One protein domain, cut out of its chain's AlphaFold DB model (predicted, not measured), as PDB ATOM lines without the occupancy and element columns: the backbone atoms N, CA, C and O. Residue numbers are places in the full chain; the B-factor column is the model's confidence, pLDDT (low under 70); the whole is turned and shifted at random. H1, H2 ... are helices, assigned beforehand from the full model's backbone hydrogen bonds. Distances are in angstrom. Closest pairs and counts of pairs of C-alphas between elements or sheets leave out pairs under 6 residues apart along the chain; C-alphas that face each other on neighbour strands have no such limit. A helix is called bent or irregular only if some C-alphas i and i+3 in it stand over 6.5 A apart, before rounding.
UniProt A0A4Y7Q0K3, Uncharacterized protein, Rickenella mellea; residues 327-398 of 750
ATOM      1  N   SER A 327      27.059  -4.847 -16.525       86.00
ATOM      2  CA  SER A 327      26.684  -3.595 -17.195       86.00
ATOM      3  C   SER A 327      26.492  -3.781 -18.704       86.00
ATOM      4  O   SER A 327      25.577  -3.211 -19.292       86.00
ATOM      5  N   VAL A 328      27.309  -4.632 -19.329       90.12
ATOM      6  CA  VAL A 328      27.169  -5.004 -20.740       90.12
ATOM      7  C   VAL A 328      25.959  -5.917 -20.945       90.12
ATOM      8  O   VAL A 328      25.199  -5.696 -21.885       90.12
ATOM      9  N   GLU A 329      25.734  -6.906 -20.068       91.38
ATOM     10  CA  GLU A 329      24.517  -7.737 -20.116       91.38
ATOM     11  C   GLU A 329      23.250  -6.880 -20.020       91.38
ATOM     12  O   GLU A 329      22.300  -7.128 -20.759       91.38
ATOM     13  N   LYS A 330      23.253  -5.846 -19.171       89.81
ATOM     14  CA  LYS A 330      22.149  -4.889 -19.045       89.81
ATOM     15  C   LYS A 330      21.899  -4.133 -20.347       89.81
ATOM     16  O   LYS A 330      20.770  -4.131 -20.818       89.81
ATOM     17  N   ILE A 331      22.944  -3.595 -20.985       93.00
ATOM     18  CA  ILE A 331      22.823  -2.941 -22.300       93.00
ATOM     19  C   ILE A 331      22.231  -3.913 -23.333       93.00
ATOM     20  O   ILE A 331      21.330  -3.545 -24.081       93.00
ATOM     21  N   VAL A 332      22.700  -5.164 -23.373       95.25
ATOM     22  CA  VAL A 332      22.148  -6.191 -24.275       95.25
ATOM     23  C   VAL A 332      20.683  -6.497 -23.945       95.25
ATOM     24  O   VAL A 332      19.877  -6.638 -24.863       95.25
ATOM     25  N   GLY A 333      20.323  -6.561 -22.663       94.38
ATOM     26  CA  GLY A 333      18.946  -6.716 -22.193       94.38
ATOM     27  C   GLY A 333      18.043  -5.567 -22.639       94.38
ATOM     28  O   GLY A 333      16.996  -5.813 -23.229       94.38
ATOM     29  N   ASP A 334      18.478  -4.322 -22.462       93.62
ATOM     30  CA  ASP A 334      17.737  -3.129 -22.885       93.62
ATOM     31  C   ASP A 334      17.550  -3.101 -24.411       93.62
ATOM     32  O   ASP A 334      16.465  -2.803 -24.915       93.62
ATOM     33  N   LEU A 335      18.585  -3.488 -25.167       96.00
ATOM     34  CA  LEU A 335      18.494  -3.662 -26.618       96.00
ATOM     35  C   LEU A 335      17.468  -4.736 -27.002       96.00
ATOM     36  O   LEU A 335      16.742  -4.545 -27.976       96.00
ATOM     37  N   LEU A 336      17.404  -5.846 -26.261       96.00
ATOM     38  CA  LEU A 336      16.435  -6.928 -26.468       96.00
ATOM     39  C   LEU A 336      15.008  -6.553 -26.074       96.00
ATOM     40  O   LEU A 336      14.078  -7.142 -26.608       96.00
ATOM     41  N   LEU A 337      14.805  -5.602 -25.170       93.62
ATOM     42  CA  LEU A 337      13.470  -5.078 -24.878       93.62
ATOM     43  C   LEU A 337      13.042  -4.046 -25.934       93.62
ATOM     44  O   LEU A 337      11.880  -4.001 -26.330       93.62
ATOM     45  N   ALA A 338      13.990  -3.271 -26.468       93.44
ATOM     46  CA  ALA A 338      13.725  -2.232 -27.463       93.44
ATOM     47  C   ALA A 338      13.323  -2.753 -28.859       93.44
ATOM     48  O   ALA A 338      12.819  -1.979 -29.670       93.44
ATOM     49  N   ILE A 339      13.555  -4.033 -29.174       91.69
ATOM     50  CA  ILE A 339      13.112  -4.650 -30.444       91.69
ATOM     51  C   ILE A 339      11.601  -4.941 -30.479       91.69
ATOM     52  O   ILE A 339      11.082  -5.243 -31.549       91.69
ATOM     53  N   GLY A 340      10.904  -4.881 -29.339       87.75
ATOM     54  CA  GLY A 340       9.458  -5.091 -29.270       87.75
ATOM     55  C   GLY A 340       9.025  -6.515 -29.671       87.75
ATOM     56  O   GLY A 340       9.631  -7.484 -29.201       87.75
ATOM     57  N   PRO A 341       7.998  -6.683 -30.529       85.44
ATOM     58  CA  PRO A 341       7.423  -7.994 -30.865       85.44
ATOM     59  C   PRO A 341       8.412  -9.000 -31.448       85.44
ATOM     60  O   PRO A 341       8.230 -10.211 -31.296       85.44
ATOM     61  N   ASP A 342       9.481  -8.515 -32.084       91.62
ATOM     62  CA  ASP A 342      10.540  -9.350 -32.651       91.62
ATOM     63  C   ASP A 342      11.282 -10.184 -31.594       91.62
ATOM     64  O   ASP A 342      11.926 -11.179 -31.945       91.62
ATOM     65  N   LEU A 343      11.167  -9.838 -30.303       94.44
ATOM     66  CA  LEU A 343      11.751 -10.598 -29.195       94.44
ATOM     67  C   LEU A 343      11.254 -12.053 -29.160       94.44
ATOM     68  O   LEU A 343      12.040 -12.969 -28.897       94.44
ATOM     69  N   SER A 344       9.976 -12.282 -29.479       92.62
ATOM     70  CA  SER A 344       9.341 -13.613 -29.481       92.62
ATOM     71  C   SER A 344      10.087 -14.625 -30.362       92.62
ATOM     72  O   SER A 344      10.298 -15.776 -29.969       92.62
ATOM     73  N   ASP A 345      10.620 -14.168 -31.495       92.75
ATOM     74  CA  ASP A 345      11.318 -14.991 -32.486       92.75
ATOM     75  C   ASP A 345      12.826 -14.714 -32.544       92.75
ATOM     76  O   ASP A 345      13.505 -15.030 -33.538       92.75
ATOM     77  N   MET A 346      13.361 -14.078 -31.500       94.50
ATOM     78  CA  MET A 346      14.726 -13.583 -31.522       94.50
ATOM     79  C   MET A 346      15.750 -14.720 -31.443       94.50
ATOM     80  O   MET A 346      15.613 -15.706 -30.716       94.50
ATOM     81  N   THR A 347      16.814 -14.575 -32.230       93.31
ATOM     82  CA  THR A 347      17.979 -15.469 -32.253       93.31
ATOM     83  C   THR A 347      19.249 -14.625 -32.294       93.31
ATOM     84  O   THR A 347      19.181 -13.505 -32.800       93.31
ATOM     85  N   PRO A 348      20.424 -15.135 -31.874       95.38
ATOM     86  CA  PRO A 348      21.682 -14.393 -31.937       95.38
ATOM     87  C   PRO A 348      21.926 -13.753 -33.307       95.38
ATOM     88  O   PRO A 348      22.276 -12.580 -33.407       95.38
ATOM     89  N   ARG A 349      21.668 -14.499 -34.392       93.12
ATOM     90  CA  ARG A 349      21.846 -13.996 -35.760       93.12
ATOM     91  C   ARG A 349      20.859 -12.885 -36.117       93.12
ATOM     92  O   ARG A 349      21.272 -11.926 -36.766       93.12
ATOM     93  N   ARG A 350      19.580 -13.014 -35.741       92.81
ATOM     94  CA  ARG A 350      18.569 -11.966 -35.973       92.81
ATOM     95  C   ARG A 350      18.883 -10.723 -35.141       92.81
ATOM     96  O   ARG A 350      18.887  -9.633 -35.698       92.81
ATOM     97  N   PHE A 351      19.278 -10.899 -33.880       95.44
ATOM     98  CA  PHE A 351      19.591  -9.818 -32.946       95.44
ATOM     99  C   PHE A 351      20.745  -8.951 -33.452       95.44
ATOM    100  O   PHE A 351      20.590  -7.745 -33.611       95.44
ATOM    101  N   MET A 352      21.866  -9.574 -33.835       93.38
ATOM    102  CA  MET A 352      23.024  -8.858 -34.389       93.38
ATOM    103  C   MET A 352      22.710  -8.075 -35.673       93.38
ATOM    104  O   MET A 352      23.376  -7.089 -35.979       93.38
ATOM    105  N   ARG A 353      21.722  -8.519 -36.462       91.94
ATOM    106  CA  ARG A 353      21.337  -7.873 -37.728       91.94
ATOM    107  C   ARG A 353      20.183  -6.887 -37.574       91.94
ATOM    108  O   ARG A 353      19.875  -6.194 -38.544       91.94
ATOM    109  N   HIS A 354      19.557  -6.827 -36.403       94.25
ATOM    110  CA  HIS A 354      18.323  -6.090 -36.202       94.25
ATOM    111  C   HIS A 354      18.552  -4.571 -36.356       94.25
ATOM    112  O   HIS A 354      19.499  -4.040 -35.764       94.25
ATOM    113  N   PRO A 355      17.716  -3.843 -37.124       93.31
ATOM    114  CA  PRO A 355      17.912  -2.413 -37.369       93.31
ATOM    115  C   PRO A 355      17.982  -1.574 -36.090       93.31
ATOM    116  O   PRO A 355      18.882  -0.743 -35.968       93.31
ATOM    117  N   VAL A 356      17.104  -1.832 -35.110       93.75
ATOM    118  CA  VAL A 356      17.105  -1.115 -33.816       93.75
ATOM    119  C   VAL A 356      18.430  -1.316 -33.083       93.75
ATOM    120  O   VAL A 356      19.005  -0.352 -32.585       93.75
ATOM    121  N   VAL A 357      18.962  -2.542 -33.092       94.88
ATOM    122  CA  VAL A 357      20.235  -2.872 -32.438       94.88
ATOM    123  C   VAL A 357      21.381  -2.135 -33.120       94.88
ATOM    124  O   VAL A 357      22.147  -1.448 -32.455       94.88
ATOM    125  N   ARG A 358      21.465  -2.186 -34.457       94.06
ATOM    126  CA  ARG A 358      22.509  -1.475 -35.215       94.06
ATOM    127  C   ARG A 358      22.457   0.036 -34.988       94.06
ATOM    128  O   ARG A 358      23.501   0.662 -34.830       94.06
ATOM    129  N   THR A 359      21.264   0.623 -34.963       94.25
ATOM    130  CA  THR A 359      21.087   2.059 -34.706       94.25
ATOM    131  C   THR A 359      21.507   2.425 -33.286       94.25
ATOM    132  O   THR A 359      22.254   3.382 -33.107       94.25
ATOM    133  N   LYS A 360      21.096   1.646 -32.282       94.12
ATOM    134  CA  LYS A 360      21.476   1.889 -30.887       94.12
ATOM    135  C   LYS A 360      22.974   1.707 -30.651       94.12
ATOM    136  O   LYS A 360      23.569   2.529 -29.966       94.12
ATOM    137  N   LEU A 361      23.613   0.720 -31.276       94.75
ATOM    138  CA  LEU A 361      25.069   0.558 -31.198       94.75
ATOM    139  C   LEU A 361      25.818   1.748 -31.811       94.75
ATOM    140  O   LEU A 361      26.792   2.201 -31.222       94.75
ATOM    141  N   ARG A 362      25.344   2.311 -32.934       94.81
ATOM    142  CA  ARG A 362      25.906   3.558 -33.496       94.81
ATOM    143  C   ARG A 362      25.739   4.753 -32.563       94.81
ATOM    144  O   ARG A 362      26.630   5.585 -32.500       94.81
ATOM    145  N   GLN A 363      24.619   4.837 -31.844       94.00
ATOM    146  CA  GLN A 363      24.407   5.887 -30.841       94.00
ATOM    147  C   GLN A 363      25.353   5.727 -29.645       94.00
ATOM    148  O   GLN A 363      25.876   6.718 -29.152       94.00
ATOM    149  N   LEU A 364      25.588   4.490 -29.196       92.69
ATOM    150  CA  LEU A 364      26.489   4.192 -28.080       92.69
ATOM    151  C   LEU A 364      27.971   4.351 -28.450       92.69
ATOM    152  O   LEU A 364      28.778   4.694 -27.593       92.69
ATOM    153  N   MET A 365      28.335   4.096 -29.709       93.69
ATOM    154  CA  MET A 365      29.715   4.126 -30.207       93.69
ATOM    155  C   MET A 365      29.801   4.934 -31.517       93.69
ATOM    156  O   MET A 365      30.032   4.358 -32.584       93.69
ATOM    157  N   PRO A 366      29.613   6.268 -31.461       92.75
ATOM    158  CA  PRO A 366      29.521   7.119 -32.652       92.75
ATOM    159  C   PRO A 366      30.849   7.265 -33.405       92.75
ATOM    160  O   PRO A 366      30.858   7.642 -34.572       92.75
ATOM    161  N   THR A 367      31.970   6.956 -32.753       94.50
ATOM    162  CA  THR A 367      33.312   7.005 -33.346       94.50
ATOM    163  C   THR A 367      33.606   5.823 -34.274       94.50
ATOM    164  O   THR A 367      34.595   5.855 -35.002       94.50
ATOM    165  N   LEU A 368      32.766   4.780 -34.274       92.62
ATOM    166  CA  LEU A 368      32.935   3.593 -35.108       92.62
ATOM    167  C   LEU A 368      32.004   3.647 -36.328       92.62
ATOM    168  O   LEU A 368      30.799   3.853 -36.206       92.62
ATOM    169  N   ASN A 369      32.540   3.367 -37.521       86.94
ATOM    170  CA  ASN A 369      31.774   3.417 -38.776       86.94
ATOM    171  C   ASN A 369      30.692   2.321 -38.885       86.94
ATOM    172  O   ASN A 369      29.750   2.443 -39.670       86.94
ATOM    173  N   SER A 370      30.803   1.228 -38.122       90.62
ATOM    174  CA  SER A 370      29.811   0.141 -38.069       90.62
ATOM    175  C   SER A 370      29.985  -0.713 -36.807       90.62
ATOM    176  O   SER A 370      30.463  -1.840 -36.904       90.62
ATOM    177  N   PRO A 371      29.599  -0.195 -35.628       94.38
ATOM    178  CA  PRO A 371      29.763  -0.916 -34.378       94.38
ATOM    179  C   PRO A 371      28.899  -2.176 -34.329       94.38
ATOM    180  O   PRO A 371      27.763  -2.222 -34.816       94.38
ATOM    181  N   THR A 372      29.455  -3.195 -33.692       93.62
ATOM    182  CA  THR A 372      28.883  -4.517 -33.467       93.62
ATOM    183  C   THR A 372      28.801  -4.812 -31.968       93.62
ATOM    184  O   THR A 372      29.303  -4.064 -31.131       93.62
ATOM    185  N   LEU A 373      28.170  -5.930 -31.598       93.62
ATOM    186  CA  LEU A 373      28.150  -6.370 -30.199       93.62
ATOM    187  C   LEU A 373      29.554  -6.717 -29.676       93.62
ATOM    188  O   LEU A 373      29.805  -6.580 -28.487       93.62
ATOM    189  N   THR A 374      30.476  -7.138 -30.544       91.88
ATOM    190  CA  THR A 374      31.858  -7.442 -30.144       91.88
ATOM    191  C   THR A 374      32.626  -6.178 -29.756       91.88
ATOM    192  O   THR A 374      33.474  -6.243 -28.868       91.88
ATOM    193  N   ASP A 375      32.283  -5.031 -30.353       92.69
ATOM    194  CA  ASP A 375      32.837  -3.724 -29.977       92.69
ATOM    195  C   ASP A 375      32.331  -3.265 -28.604       92.69
ATOM    196  O   ASP A 375      33.062  -2.609 -27.867       92.69
ATOM    197  N   LEU A 376      31.110  -3.670 -28.225       90.69
ATOM    198  CA  LEU A 376      30.605  -3.470 -26.866       90.69
ATOM    199  C   LEU A 376      31.388  -4.335 -25.869       90.69
ATOM    200  O   LEU A 376      31.828  -3.841 -24.833       90.69
ATOM    201  N   HIS A 377      31.561  -5.625 -26.176       90.50
ATOM    202  CA  HIS A 377      32.423  -6.516 -25.405       90.50
ATOM    203  C   HIS A 377      32.792  -7.793 -26.176       90.50
ATOM    204  O   HIS A 377      31.943  -8.443 -26.789       90.50
ATOM    205  N   VAL A 378      34.051  -8.229 -26.059       89.81
ATOM    206  CA  VAL A 378      34.597  -9.382 -26.798       89.81
ATOM    207  C   VAL A 378      33.877 -10.703 -26.512       89.81
ATOM    208  O   VAL A 378      33.735 -11.524 -27.414       89.81
ATOM    209  N   SER A 379      33.347 -10.901 -25.299       89.75
ATOM    210  CA  SER A 379      32.578 -12.108 -24.938       89.75
ATOM    211  C   SER A 379      31.324 -12.311 -25.801       89.75
ATOM    212  O   SER A 379      30.881 -13.448 -25.966       89.75
ATOM    213  N   LEU A 380      30.764 -11.239 -26.379       91.81
ATOM    214  CA  LEU A 380      29.553 -11.284 -27.204       91.81
ATOM    215  C   LEU A 380      29.808 -11.835 -28.615       91.81
ATOM    216  O   LEU A 380      28.859 -12.053 -29.368       91.81
ATOM    217  N   VAL A 381      31.069 -12.129 -28.970       91.06
ATOM    218  CA  VAL A 381      31.391 -12.937 -30.159       91.06
ATOM    219  C   VAL A 381      30.839 -14.364 -30.035       91.06
ATOM    220  O   VAL A 381      30.496 -14.998 -31.037       91.06
ATOM    221  N   ASN A 382      30.712 -14.866 -28.800       90.38
ATOM    222  CA  ASN A 382      30.154 -16.178 -28.524       90.38
ATOM    223  C   ASN A 382      28.622 -16.135 -28.641       90.38
ATOM    224  O   ASN A 382      27.909 -15.643 -27.763       90.38
ATOM    225  N   LYS A 383      28.108 -16.700 -29.737       92.19
ATOM    226  CA  LYS A 383      26.671 -16.737 -30.036       92.19
ATOM    227  C   LYS A 383      25.875 -17.594 -29.054       92.19
ATOM    228  O   LYS A 383      24.698 -17.301 -28.868       92.19
ATOM    229  N   ASP A 384      26.487 -18.593 -28.428       90.31
ATOM    230  CA  ASP A 384      25.823 -19.426 -27.420       90.31
ATOM    231  C   ASP A 384      25.649 -18.650 -26.118       90.31
ATOM    232  O   ASP A 384      24.604 -18.715 -25.477       90.31
ATOM    233  N   HIS A 385      26.623 -17.813 -25.765       87.75
ATOM    234  CA  HIS A 385      26.458 -16.902 -24.638       87.75
ATOM    235  C   HIS A 385      25.352 -15.874 -24.909       87.75
ATOM    236  O   HIS A 385      24.466 -15.662 -24.081       87.75
ATOM    237  N   LEU A 386      25.345 -15.287 -26.107       92.56
ATOM    238  CA  LEU A 386      24.275 -14.385 -26.523       92.56
ATOM    239  C   LEU A 386      22.908 -15.090 -26.536       92.56
ATOM    240  O   LEU A 386      21.909 -14.489 -26.150       92.56
ATOM    241  N   ARG A 387      22.858 -16.369 -26.930       95.44
ATOM    242  CA  ARG A 387      21.653 -17.206 -26.857       95.44
ATOM    243  C   ARG A 387      21.142 -17.311 -25.425       95.44
ATOM    244  O   ARG A 387      19.966 -17.057 -25.217       95.44
ATOM    245  N   VAL A 388      22.011 -17.592 -24.452       93.25
ATOM    246  CA  VAL A 388      21.629 -17.663 -23.029       93.25
ATOM    247  C   VAL A 388      21.014 -16.347 -22.543       93.25
ATOM    248  O   VAL A 388      20.005 -16.370 -21.842       93.25
ATOM    249  N   ILE A 389      21.585 -15.199 -22.925       93.31
ATOM    250  CA  ILE A 389      21.033 -13.883 -22.562       93.31
ATOM    251  C   ILE A 389      19.660 -13.676 -23.220       93.31
ATOM    252  O   ILE A 389      18.708 -13.299 -22.539       93.31
ATOM    253  N   ILE A 390      19.540 -13.968 -24.520       95.50
ATOM    254  CA  ILE A 390      18.274 -13.872 -25.263       95.50
ATOM    255  C   ILE A 390      17.206 -14.752 -24.619       95.50
ATOM    256  O   ILE A 390      16.118 -14.266 -24.338       95.50
ATOM    257  N   ASP A 391      17.507 -16.021 -24.362       95.31
ATOM    258  CA  ASP A 391      16.544 -16.977 -23.823       95.31
ATOM    259  C   ASP A 391      16.121 -16.592 -22.398       95.31
ATOM    260  O   ASP A 391      14.949 -16.724 -22.057       95.31
ATOM    261  N   ARG A 392      17.031 -16.017 -21.595       94.62
ATOM    262  CA  ARG A 392      16.700 -15.439 -20.284       94.62
ATOM    263  C   ARG A 392      15.714 -14.278 -20.415       94.62
ATOM    264  O   ARG A 392      14.690 -14.280 -19.739       94.62
ATOM    265  N   VAL A 393      15.992 -13.302 -21.284       95.31
ATOM    266  CA  VAL A 393      15.101 -12.144 -21.495       95.31
ATOM    267  C   VAL A 393      13.757 -12.590 -22.074       95.31
ATOM    268  O   VAL A 393      12.714 -12.140 -21.611       95.31
ATOM    269  N   LYS A 394      13.762 -13.532 -23.024       94.75
ATOM    270  CA  LYS A 394      12.544 -14.141 -23.566       94.75
ATOM    271  C   LYS A 394      11.742 -14.865 -22.493       94.75
ATOM    272  O   LYS A 394      10.536 -14.696 -22.465       94.75
ATOM    273  N   GLY A 395      12.383 -15.641 -21.621       94.12
ATOM    274  CA  GLY A 395      11.707 -16.343 -20.529       94.12
ATOM    275  C   GLY A 395      11.096 -15.392 -19.500       94.12
ATOM    276  O   GLY A 395      10.031 -15.676 -18.968       94.12
ATOM    277  N   LEU A 396      11.724 -14.238 -19.256       93.69
ATOM    278  CA  LEU A 396      11.161 -13.194 -18.396       93.69
ATOM    279  C   LEU A 396       9.992 -12.457 -19.062       93.69
ATOM    280  O   LEU A 396       9.007 -12.154 -18.397       93.69
ATOM    281  N   HIS A 397      10.096 -12.161 -20.359       92.75
ATOM    282  CA  HIS A 397       9.071 -11.413 -21.091       92.75
ATOM    283  C   HIS A 397       7.880 -12.287 -21.521       92.75
ATOM    284  O   HIS A 397       6.751 -11.814 -21.591       92.75
ATOM    285  N   PHE A 398       8.125 -13.573 -21.769       94.31
ATOM    286  CA  PHE A 398       7.142 -14.581 -22.158       94.31
ATOM    287  C   PHE A 398       7.228 -15.792 -21.209       94.31
ATOM    288  O   PHE A 398       7.680 -16.868 -21.618       94.31
TER     289      PHE A 398
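What this domain is: This is residues 327 to 398 of the 750 residues of an uncharacterized protein of Rickenella mellea (UniProt A0A4Y7Q0K3). Four helices, H1, H4, H3 and H7, stand round the middle of a small helical body as a four-cornered ring, mostly crossed rather than side by side. The short H2 lies at one end of this ring, and the two short helices H5 and H6 make a corner at the other end, where the link from H4 to H5 also lies. The printed part has 72 residues with seven named helices, H1 to H7 in order, and no named strand; its class is all helix. It is compact, with a radius of gyration of the C-alphas of 11.4 A, yet elongated in outline, spanning 36 by 23 by 21 A.

Where its parts are: H1, residues 327 to 338, begins at C-alpha 327 at (26.684, -3.595, -17.195) and is 16.6 A long from first to last C-alpha. H2 is residues 340 to 345 and H3 residues 348 to 353. H2 is neither bent nor irregular, but only just: C-alphas 341 and 344 are 6.1 A apart. H4, residues 355 to 364, is 14.3 A long and ends at C-alpha 364 at (26.489, 4.192, -28.080). H5 is residues 373 to 376 and H6 residues 378 to 381. H7, residues 383 to 397, is the longest helix at 20.4 A, with C-alpha 397 at (9.071, -11.413, -21.091).

How they stand to each other: H1 touches H4 with residues 335 to 338 alone, at a steep tilt of 39 degrees, opposite ways; their closest C-alphas, of Leu 335 and Val 357, are 6.1 A apart. H7 touches H1 with residues 389 to 393 alone, at a steep tilt of 58 degrees, the same way; the closest C-alphas, of Gly 333 and Val 393, are 6.7 A apart. H3 touches H7 about perpendicular at 89 degrees, with the C-alphas of Pro 348 and Arg 387 closest at 5.8 A. H3 and H4 are close but not clearly touching; their closest C-alphas, of Phe 351 and Val 357, are 7.0 A apart. H2 is close to H1 but not clearly touching, with the C-alphas of Leu 336 and Leu 343 closest at 6.5 A. H2 and H3 are near each other, with 5 pairs of C-alphas within 10 A. H5 and H6 touch only at the corner by their link, the C-alphas of Thr 374 and Leu 380 closest at 5.4 A. H4 and H7 are apart. In H1, H3, H4 and H7 every O i to N i+4 pair is within hydrogen-bond range; in H2 0 of 2 are, beside 3 of 3 O i to N i+3 pairs, and H5 and H6 are too short for an i+4 pair.

The domain as a whole: The two C-alphas farthest apart, of Thr 367 and Phe 398, are 35.7 A apart. The printed part has no cut. The link from H4 to H5, 8 residues, is short; the others are tight. Mean pLDDT of the printed part is 92.8, and no printed residue is under 70.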